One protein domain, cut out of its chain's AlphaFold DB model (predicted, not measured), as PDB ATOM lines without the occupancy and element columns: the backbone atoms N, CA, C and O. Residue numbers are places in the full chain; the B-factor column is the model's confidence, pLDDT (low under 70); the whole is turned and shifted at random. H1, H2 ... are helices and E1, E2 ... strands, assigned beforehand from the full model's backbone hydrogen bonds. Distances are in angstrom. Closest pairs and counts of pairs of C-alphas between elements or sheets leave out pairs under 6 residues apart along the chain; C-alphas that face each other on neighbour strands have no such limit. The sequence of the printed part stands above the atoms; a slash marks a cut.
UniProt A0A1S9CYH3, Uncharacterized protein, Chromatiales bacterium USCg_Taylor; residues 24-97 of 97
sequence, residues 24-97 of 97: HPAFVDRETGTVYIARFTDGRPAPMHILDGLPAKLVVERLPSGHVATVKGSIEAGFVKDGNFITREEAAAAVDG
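AT A GLANCE: This is residues 24 to 97 of the 97 residues of an uncharacterized protein of Chromatiales bacterium USCg_Taylor (UniProt A0A1S9CYH3). A strongly twisted sheet of four strands, curled like part of a barrel, makes the middle of an elongated domain, with the small hairpin of E3 and E4 toward one end and the short helix H1 toward the other. Between the sheet and that hairpin runs a long looping stretch with no named element, residues 38 to 58. The printed part has 74 residues, with six named strands and one named helix in the order E1 E2 E3 E4 E5 E6 H1, and its class is mixed, helices and strands. The larger sheet has the order E2 E1 E5 E6 and the smaller is E3 and E4, both antiparallel. The whole is compact by its radius of gyration of the C-alphas, 12.6 A, and spans 43 by 25 by 18 A.

IN THESE COORDINATES: E1, residues 24 to 29, begins with C-alpha 24 at (131.125, 49.903, 103.391) and is 16.1 A long. E2 is residues 34 to 37, 10.1 A. After the long stretch come E3, residues 59 to 62, 7.2 A, and E4, residues 68 to 71, 7.4 A. E5, the longest strand, is residues 75 to 81 and runs 18.1 A from C-alpha 75 at (124.528, 59.888, 114.333). E6 is residues 84 to 87, 10.0 A. H1, residues 88 to 95, is 10.8 A long and ends with C-alpha 95 at (129.661, 37.502, 109.106).

HOW THE PARTS SIT: In the larger sheet E1 and E5 are inner strands, antiparallel at 140 degrees, with N 26 and O 78 3.0 A apart and N 78 and O 26 2.8 A apart, within hydrogen-bond range. E2, an edge strand, forms a hairpin with E1 at 152 degrees, with N 27 and O 36 at 2.8 A. E6, the other edge strand, forms a hairpin with E5 at 127 degrees, with N 79 and O 86 at 2.8 A. From edge to edge the strands' lines turn by 94 degrees and the way across by 93 degrees; the closest C-alphas of E2 and E6, Val 35 and Phe 85, are 7.0 A apart. H1 is on this sheet at a height of 8.4 A, over E6, and runs along the strands, at 11 degrees to E6 on the local plane. The closest C-alphas of H1 and E5, Arg 88 and Gly 78, are 5.0 A apart. In H1 every O i to N i+4 pair is within hydrogen-bond range. E3 and E4 form a hairpin at 160 degrees, with N 60 and O 70 at 2.8 A. E4 and E5 meet only through their link, while E3 and H1 are apart.

THE WHOLE: The two C-alphas farthest apart, those of Pro 64 and Gly 97, are 43.4 A apart. The printed part has no cut. The link from E2 to E3, 21 residues, is long, and the other links are tight. Mean pLDDT of the printed part is 82.9, and residues 95 to 97, which end the chain, are under 70.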
ATOM      1  N   HIS A  24     130.510  48.584 103.391       84.06
ATOM      2  CA  HIS A  24     131.125  49.903 103.391       84.06
ATOM      3  C   HIS A  24     130.829  50.606 104.716       84.06
ATOM      4  O   HIS A  24     129.659  50.719 105.078       84.06
ATOM      5  N   PRO A  25     131.833  51.096 105.461       86.50
ATOM      6  CA  PRO A  25     131.584  51.846 106.686       86.50
ATOM      7  C   PRO A  25     130.706  53.068 106.400       86.50
ATOM      8  O   PRO A  25     130.945  53.814 105.447       86.50
ATOM      9  N   ALA A  26     129.678  53.269 107.215       90.19
ATOM     10  CA  ALA A  26     128.712  54.344 107.037       90.19
ATOM     11  C   ALA A  26     128.162  54.825 108.380       90.19
ATOM     12  O   ALA A  26     128.368  54.212 109.428       90.19
ATOM     13  N   PHE A  27     127.444  55.934 108.328       89.31
ATOM     14  CA  PHE A  27     126.778  56.563 109.450       89.31
ATOM     15  C   PHE A  27     125.337  56.864 109.059       89.31
ATOM     16  O   PHE A  27     125.100  57.355 107.961       89.31
ATOM     17  N   VAL A  28     124.377  56.606 109.935       89.94
ATOM     18  CA  VAL A  28     122.985  57.019 109.739       89.94
ATOM     19  C   VAL A  28     122.651  58.137 110.712       89.94
ATOM     20  O   VAL A  28     123.008  58.082 111.885       89.94
ATOM     21  N   ASP A  29     121.973  59.166 110.224       91.12
ATOM     22  CA  ASP A  29     121.356  60.175 111.070       91.12
ATOM     23  C   ASP A  29     119.949  59.715 111.450       91.12
ATOM     24  O   ASP A  29     119.038  59.756 110.627       91.12
ATOM     25  N   ARG A  30     119.763  59.282 112.697       86.38
ATOM     26  CA  ARG A  30     118.478  58.782 113.211       86.38
ATOM     27  C   ARG A  30     117.389  59.856 113.265       86.38
ATOM     28  O   ARG A  30     116.219  59.501 113.318       86.38
ATOM     29  N   GLU A  31     117.745  61.142 113.228       87.88
ATOM     30  CA  GLU A  31     116.751  62.222 113.150       87.88
ATOM     31  C   GLU A  31     116.162  62.362 111.746       87.88
ATOM     32  O   GLU A  31     114.974  62.629 111.600       87.88
ATOM     33  N   THR A  32     116.986  62.200 110.708       86.94
ATOM     34  CA  THR A  32     116.575  62.436 109.313       86.94
ATOM     35  C   THR A  32     116.399  61.153 108.505       86.94
ATOM     36  O   THR A  32     115.919  61.204 107.377       86.94
ATOM     37  N   GLY A  33     116.838  60.011 109.035       87.81
ATOM     38  CA  GLY A  33     116.948  58.743 108.313       87.81
ATOM     39  C   GLY A  33     118.026  58.743 107.225       87.81
ATOM     40  O   GLY A  33     118.106  57.799 106.442       87.81
ATOM     41  N   THR A  34     118.854  59.791 107.131       90.44
ATOM     42  CA  THR A  34     119.826  59.914 106.041       90.44
ATOM     43  C   THR A  34     121.079  59.102 106.334       90.44
ATOM     44  O   THR A  34     121.690  59.247 107.392       90.44
ATOM     45  N   VAL A  35     121.507  58.303 105.360       89.75
ATOM     46  CA  VAL A  35     122.731  57.504 105.436       89.75
ATOM     47  C   VAL A  35     123.880  58.230 104.737       89.75
ATOM     48  O   VAL A  35     123.764  58.676 103.596       89.75
ATOM     49  N   TYR A  36     125.014  58.317 105.417       88.75
ATOM     50  CA  TYR A  36     126.249  58.944 104.971       88.75
ATOM     51  C   TYR A  36     127.369  57.908 104.961       88.75
ATOM     52  O   TYR A  36     127.766  57.387 106.000       88.75
ATOM     53  N   ILE A  37     127.909  57.610 103.782       87.50
ATOM     54  CA  ILE A  37     129.065  56.716 103.658       87.50
ATOM     55  C   ILE A  37     130.283  57.389 104.301       87.50
ATOM     56  O   ILE A  37     130.530  58.573 104.062       87.50
ATOM     57  N   ALA A  38     131.056  56.634 105.086       85.94
ATOM     58  CA  ALA A  38     132.328  57.107 105.609       85.94
ATOM     59  C   ALA A  38     133.282  57.327 104.435       85.94
ATOM     60  O   ALA A  38     133.586  56.407 103.672       85.94
ATOM     61  N   ARG A  39     133.729  58.565 104.262       86.56
ATOM     62  CA  ARG A  39     134.602  58.972 103.164       86.56
ATOM     63  C   ARG A  39     135.782  59.741 103.709       86.56
ATOM     64  O   ARG A  39     135.677  60.388 104.750       86.56
ATOM     65  N   PHE A  40     136.897  59.671 103.000       82.31
ATOM     66  CA  PHE A  40     138.020  60.562 103.241       82.31
ATOM     67  C   PHE A  40     137.640  61.985 102.840       82.31
ATOM     68  O   PHE A  40     136.647  62.216 102.146       82.31
ATOM     69  N   THR A  41     138.442  62.954 103.269       79.94
ATOM     70  CA  THR A  41     138.289  64.360 102.872       79.94
ATOM     71  C   THR A  41     138.386  64.558 101.356       79.94
ATOM     72  O   THR A  41     137.835  65.519 100.833       79.94
ATOM     73  N   ASP A  42     139.021  63.624 100.644       79.81
ATOM     74  CA  ASP A  42     139.087  63.574  99.180       79.81
ATOM     75  C   ASP A  42     137.838  62.957  98.509       79.81
ATOM     76  O   ASP A  42     137.766  62.870  97.284       79.81
ATOM     77  N   GLY A  43     136.845  62.523  99.293       77.31
ATOM     78  CA  GLY A  43     135.591  61.942  98.815       77.31
ATOM     79  C   GLY A  43     135.630  60.439  98.531       77.31
ATOM     80  O   GLY A  43     134.572  59.852  98.283       77.31
ATOM     81  N   ARG A  44     136.793  59.781  98.607       81.88
ATOM     82  CA  ARG A  44     136.896  58.325  98.430       81.88
ATOM     83  C   ARG A  44     136.275  57.584  99.619       81.88
ATOM     84  O   ARG A  44     136.443  58.033 100.753       81.88
ATOM     85  N   PRO A  45     135.594  56.443  99.408       80.44
ATOM     86  CA  PRO A  45     135.100  55.612 100.500       80.44
ATOM     87  C   PRO A  45     136.245  55.179 101.412       80.44
ATOM     88  O   PRO A  45     137.280  54.690 100.954       80.44
ATOM     89  N   ALA A  46     136.055  55.370 102.708       80.00
ATOM     90  CA  ALA A  46     137.036  54.987 103.695       80.00
ATOM     91  C   ALA A  46     136.861  53.516 104.067       80.00
ATOM     92  O   ALA A  46     135.737  53.064 104.283       80.00
ATOM     93  N   PRO A  47     137.958  52.759 104.227       75.75
ATOM     94  CA  PRO A  47     137.882  51.378 104.682       75.75
ATOM     95  C   PRO A  47     137.596  51.264 106.191       75.75
ATOM     96  O   PRO A  47     137.554  50.161 106.727       75.75
ATOM     97  N   MET A  48     137.440  52.392 106.890       77.69
ATOM     98  CA  MET A  48     137.148  52.477 108.318       77.69
ATOM     99  C   MET A  48     136.213  53.657 108.604       77.69
ATOM    100  O   MET A  48     136.109  54.583 107.801       77.69
ATOM    101  N   HIS A  49     135.548  53.634 109.761       80.81
ATOM    102  CA  HIS A  49     134.712  54.740 110.232       80.81
ATOM    103  C   HIS A  49     135.555  55.993 110.471       80.81
ATOM    104  O   HIS A  49     136.219  56.114 111.498       80.81
ATOM    105  N   ILE A  50     135.502  56.933 109.531       82.88
ATOM    106  CA  ILE A  50     136.108  58.256 109.675       82.88
ATOM    107  C   ILE A  50     135.041  59.339 109.613       82.88
ATOM    108  O   ILE A  50     134.126  59.289 108.791       82.88
ATOM    109  N   LEU A  51     135.173  60.315 110.505       84.06
ATOM    110  CA  LEU A  51     134.237  61.429 110.621       84.06
ATOM    111  C   LEU A  51     134.643  62.613 109.735       84.06
ATOM    112  O   LEU A  51     133.814  63.463 109.436       84.06
ATOM    113  N   ASP A  52     135.897  62.661 109.281       81.44
ATOM    114  CA  ASP A  52     136.462  63.830 108.597       81.44
ATOM    115  C   ASP A  52     135.780  64.167 107.269       81.44
ATOM    116  O   ASP A  52     135.626  65.345 106.947       81.44
ATOM    117  N   GLY A  53     135.331  63.154 106.522       81.88
ATOM    118  CA  GLY A  53     134.561  63.347 105.291       81.88
ATOM    119  C   GLY A  53     133.060  63.534 105.507       81.88
ATOM    120  O   GLY A  53     132.316  63.568 104.526       81.88
ATOM    121  N   LEU A  54     132.581  63.639 106.754       84.75
ATOM    122  CA  LEU A  54     131.173  63.926 107.003       84.75
ATOM    123  C   LEU A  54     130.837  65.392 106.681       84.75
ATOM    124  O   LEU A  54     131.641  66.300 106.933       84.75
ATOM    125  N   PRO A  55     129.619  65.654 106.172       84.44
ATOM    126  CA  PRO A  55     129.166  67.011 105.911       84.44
ATOM    127  C   PRO A  55     129.150  67.850 107.192       84.44
ATOM    128  O   PRO A  55     128.714  67.381 108.244       84.44
ATOM    129  N   ALA A  56     129.529  69.126 107.088       84.12
ATOM    130  CA  ALA A  56     129.608  70.035 108.236       84.12
ATOM    131  C   ALA A  56     128.297  70.142 109.039       84.12
ATOM    132  O   ALA A  56     128.350  70.315 110.247       84.12
ATOM    133  N   LYS A  57     127.131  69.948 108.405       86.06
ATOM    134  CA  LYS A  57     125.815  69.950 109.076       86.06
ATOM    135  C   LYS A  57     125.651  68.866 110.153       86.06
ATOM    136  O   LYS A  57     124.779  68.984 111.005       86.06
ATOM    137  N   LEU A  58     126.437  67.788 110.080       85.06
ATOM    138  CA  LEU A  58     126.425  66.697 111.061       85.06
ATOM    139  C   LEU A  58     127.515  66.874 112.118       85.06
ATOM    140  O   LEU A  58     127.513  66.168 113.122       85.06
ATOM    141  N   VAL A  59     128.461  67.779 111.877       87.19
ATOM    142  CA  VAL A  59     129.610  68.017 112.739       87.19
ATOM    143  C   VAL A  59     129.225  69.052 113.783       87.19
ATOM    144  O   VAL A  59     128.830  70.163 113.450       87.19
ATOM    145  N   VAL A  60     129.346  68.672 115.051       88.12
ATOM    146  CA  VAL A  60     129.110  69.559 116.196       88.12
ATOM    147  C   VAL A  60     130.379  70.335 116.520       88.12
ATOM    148  O   VAL A  60     130.322  71.523 116.814       88.12
ATOM    149  N   GLU A  61     131.533  69.674 116.435       84.81
ATOM    150  CA  GLU A  61     132.813  70.269 116.800       84.81
ATOM    151  C   GLU A  61     133.938  69.701 115.933       84.81
ATOM    152  O   GLU A  61     133.970  68.504 115.626       84.81
ATOM    153  N   ARG A  62     134.884  70.566 115.557       82.56
ATOM    154  CA  ARG A  62     136.136  70.193 114.891       82.56
ATOM    155  C   ARG A  62     137.314  70.548 115.784       82.56
ATOM    156  O   ARG A  62     137.304  71.579 116.450       82.56
ATOM    157  N   LEU A  63     138.332  69.700 115.766       80.81
ATOM    158  CA  LEU A  63     139.611  69.976 116.397       80.81
ATOM    159  C   LEU A  63     140.322  71.129 115.666       80.81
ATOM    160  O   LEU A  63     140.106  71.313 114.465       80.81
ATOM    161  N   PRO A  64     141.242  71.849 116.336       80.62
ATOM    162  CA  PRO A  64     142.066  72.886 115.705       80.62
ATOM    163  C   PRO A  64     142.879  72.393 114.497       80.62
ATOM    164  O   PRO A  64     143.242  73.177 113.629       80.62
ATOM    165  N   SER A  65     143.142  71.088 114.423       79.56
ATOM    166  CA  SER A  65     143.787  70.420 113.289       79.56
ATOM    167  C   SER A  65     142.886  70.252 112.056       79.56
ATOM    168  O   SER A  65     143.363  69.806 111.019       79.56
ATOM    169  N   GLY A  66     141.590  70.579 112.147       75.62
ATOM    170  CA  GLY A  66     140.599  70.434 111.072       75.62
ATOM    171  C   GLY A  66     139.817  69.114 111.091       75.62
ATOM    172  O   GLY A  66     138.785  68.999 110.420       75.62
ATOM    173  N   HIS A  67     140.257  68.147 111.899       81.44
ATOM    174  CA  HIS A  67     139.578  66.863 112.083       81.44
ATOM    175  C   HIS A  67     138.252  67.018 112.827       81.44
ATOM    176  O   HIS A  67     138.098  67.891 113.681       81.44
ATOM    177  N   VAL A  68     137.282  66.161 112.529       84.44
ATOM    178  CA  VAL A  68     136.001  66.161 113.241       84.44
ATOM    179  C   VAL A  68     136.196  65.597 114.647       84.44
ATOM    180  O   VAL A  68     136.583  64.443 114.814       84.44
ATOM    181  N   ALA A  69     135.913  66.419 115.660       83.38
ATOM    182  CA  ALA A  69     135.985  66.030 117.066       83.38
ATOM    183  C   ALA A  69     134.704  65.307 117.492       83.38
ATOM    184  O   ALA A  69     134.751  64.238 118.100       83.38
ATOM    185  N   THR A  70     133.559  65.899 117.142       82.81
ATOM    186  CA  THR A  70     132.238  65.467 117.602       82.81
ATOM    187  C   THR A  70     131.209  65.654 116.491       82.81
ATOM    188  O   THR A  70     131.202  66.670 115.795       82.81
ATOM    189  N   VAL A  71     130.298  64.691 116.350       87.25
ATOM    190  CA  VAL A  71     129.127  64.760 115.457       87.25
ATOM    191  C   VAL A  71     127.827  64.825 116.256       87.25
ATOM    192  O   VAL A  71     127.844  64.674 117.477       87.25
ATOM    193  N   LYS A  72     126.688  65.071 115.603       88.06
ATOM    194  CA  LYS A  72     125.372  65.070 116.262       88.06
ATOM    195  C   LYS A  72     125.145  63.741 116.990       88.06
ATOM    196  O   LYS A  72     125.512  62.687 116.485       88.06
ATOM    197  N   GLY A  73     124.513  63.781 118.165       85.81
ATOM    198  CA  GLY A  73     124.206  62.571 118.943       85.81
ATOM    199  C   GLY A  73     123.176  61.644 118.286       85.81
ATOM    200  O   GLY A  73     123.039  60.501 118.703       85.81
ATOM    201  N   SER A  74     122.480  62.121 117.250       87.44
ATOM    202  CA  SER A  74     121.608  61.313 116.393       87.44
ATOM    203  C   SER A  74     122.374  60.434 115.400       87.44
ATOM    204  O   SER A  74     121.760  59.605 114.732       87.44
ATOM    205  N   ILE A  75     123.692  60.625 115.273       87.62
ATOM    206  CA  ILE A  75     124.528  59.888 114.333       87.62
ATOM    207  C   ILE A  75     124.927  58.549 114.931       87.62
ATOM    208  O   ILE A  75     125.602  58.473 115.957       87.62
ATOM    209  N   GLU A  76     124.562  57.489 114.226       88.06
ATOM    210  CA  GLU A  76     124.881  56.117 114.582       88.06
ATOM    211  C   GLU A  76     125.807  55.504 113.528       88.06
ATOM    212  O   GLU A  76     125.587  55.648 112.325       88.06
ATOM    213  N   ALA A  77     126.873  54.833 113.964       85.25
ATOM    214  CA  ALA A  77     127.811  54.173 113.059       85.25
ATOM    215  C   ALA A  77     127.320  52.770 112.694       85.25
ATOM    216  O   ALA A  77     126.983  51.982 113.572       85.25
ATOM    217  N   GLY A  78     127.387  52.431 111.412       87.69
ATOM    218  CA  GLY A  78     127.027  51.120 110.879       87.69
ATOM    219  C   GLY A  78     127.751  50.833 109.571       87.69
ATOM    220  O   GLY A  78     128.861  51.322 109.336       87.69
ATOM    221  N   PHE A  79     127.137  50.030 108.718       86.81
ATOM    222  CA  PHE A  79     127.676  49.660 107.419       86.81
ATOM    223  C   PHE A  79     126.592  49.780 106.355       86.81
ATOM    224  O   PHE A  79     125.411  49.665 106.646       86.81
ATOM    225  N   VAL A  80     126.990  50.009 105.112       87.56
ATOM    226  CA  VAL A  80     126.116  49.882 103.951       87.56
ATOM    227  C   VAL A  80     126.519  48.632 103.188       87.56
ATOM    228  O   VAL A  80     127.689  48.474 102.831       87.56
ATOM    229  N   LYS A  81     125.544  47.763 102.931       83.56
ATOM    230  CA  LYS A  81     125.669  46.576 102.086       83.56
ATOM    231  C   LYS A  81     124.566  46.614 101.034       83.56
ATOM    232  O   LYS A  81     123.402  46.794 101.376       83.56
ATOM    233  N   ASP A  82     124.943  46.519  99.761       82.19
ATOM    234  CA  ASP A  82     124.010  46.548  98.621       82.19
ATOM    235  C   ASP A  82     123.035  47.746  98.630       82.19
ATOM    236  O   ASP A  82     121.880  47.644  98.231       82.19
ATOM    237  N   GLY A  83     123.494  48.905  99.123       82.56
ATOM    238  CA  GLY A  83     122.685  50.127  99.240       82.56
ATOM    239  C   GLY A  83     121.813  50.218 100.496       82.56
ATOM    240  O   GLY A  83     121.266  51.284 100.766       82.56
ATOM    241  N   ASN A  84     121.743  49.159 101.305       86.31
ATOM    242  CA  ASN A  84     121.014  49.149 102.569       86.31
ATOM    243  C   ASN A  84     121.952  49.434 103.737       86.31
ATOM    244  O   ASN A  84     123.015  48.822 103.859       86.31
ATOM    245  N   PHE A  85     121.554  50.364 104.604       88.56
ATOM    246  CA  PHE A  85     122.233  50.551 105.878       88.56
ATOM    247  C   PHE A  85     121.858  49.421 106.826       88.56
ATOM    248  O   PHE A  85     120.687  49.085 106.968       88.56
ATOM    249  N   ILE A  86     122.871  48.892 107.488       86.81
ATOM    250  CA  ILE A  86     122.763  47.883 108.524       86.81
ATOM    251  C   ILE A  86     123.603  48.317 109.720       86.81
ATOM    252  O   ILE A  86     124.671  48.930 109.583       86.81
ATOM    253  N   THR A  87     123.117  48.020 110.915       85.62
ATOM    254  CA  THR A  87     123.828  48.350 112.145       85.62
ATOM    255  C   THR A  87     125.054  47.455 112.308       85.62
ATOM    256  O   THR A  87     125.285  46.487 111.579       85.62
ATOM    257  N   ARG A  88     125.900  47.782 113.284       80.44
ATOM    258  CA  ARG A  88     127.089  46.966 113.577       80.44
ATOM    259  C   ARG A  88     126.707  45.588 114.108       80.44
ATOM    260  O   ARG A  88     127.441  44.640 113.863       80.44
ATOM    261  N   GLU A  89     125.584  45.502 114.815       78.62
ATOM    262  CA  GLU A  89     125.032  44.252 115.337       78.62
ATOM    263  C   GLU A  89     124.556  43.362 114.185       78.62
ATOM    264  O   GLU A  89     124.940  42.199 114.115       78.62
ATOM    265  N   GLU A  90     123.823  43.929 113.223       81.00
ATOM    266  CA  GLU A  90     123.403  43.218 112.010       81.00
ATOM    267  C   GLU A  90     124.600  42.785 111.155       81.00
ATOM    268  O   GLU A  90     124.640  41.663 110.655       81.00
ATOM    269  N   ALA A  91     125.610  43.648 111.016       78.50
ATOM    270  CA  ALA A  91     126.831  43.313 110.291       78.50
ATOM    271  C   ALA A  91     127.603  42.165 110.955       78.50
ATOM    272  O   ALA A  91     128.108  41.303 110.245       78.50
ATOM    273  N   ALA A  92     127.685  42.142 112.292       75.75
ATOM    274  CA  ALA A  92     128.310  41.054 113.040       75.75
ATOM    275  C   ALA A  92     127.544  39.735 112.854       75.75
ATOM    276  O   ALA A  92     128.148  38.718 112.530       75.75
ATOM    277  N   ALA A  93     126.212  39.770 112.947       77.50
ATOM    278  CA  ALA A  93     125.374  38.600 112.689       77.50
ATOM    279  C   ALA A  93     125.514  38.070 111.247       77.50
ATOM    280  O   ALA A  93     125.397  36.872 111.018       77.50
ATOM    281  N   ALA A  94     125.782  38.948 110.276       71.88
ATOM    282  CA  ALA A  94     125.926  38.582 108.869       71.88
ATOM    283  C   ALA A  94     127.295  37.981 108.492       71.88
ATOM    284  O   ALA A  94     127.412  37.455 107.386       71.88
ATOM    285  N   VAL A  95     128.323  38.093 109.345       66.44
ATOM    286  CA  VAL A  95     129.661  37.502 109.106       66.44
ATOM    287  C   VAL A  95     129.930  36.224 109.892       66.44
ATOM    288  O   VAL A  95     130.853  35.501 109.539       66.44
ATOM    289  N   ASP A  96     129.143  35.947 110.931       58.31
ATOM    290  CA  ASP A  96     129.218  34.705 111.718       58.31
ATOM    291  C   ASP A  96     128.418  33.536 111.092       58.31
ATOM    292  O   ASP A  96     128.314  32.469 111.700       58.31
ATOM    293  N   GLY A  97     127.834  33.729 109.900       46.09
ATOM    294  CA  GLY A  97     126.995  32.752 109.188       46.09
ATOM    295  C   GLY A  97     127.684  32.025 108.041       46.09
ATOM    296  O   GLY A  97     128.526  32.651 107.357       46.09
TER     297      GLY A  97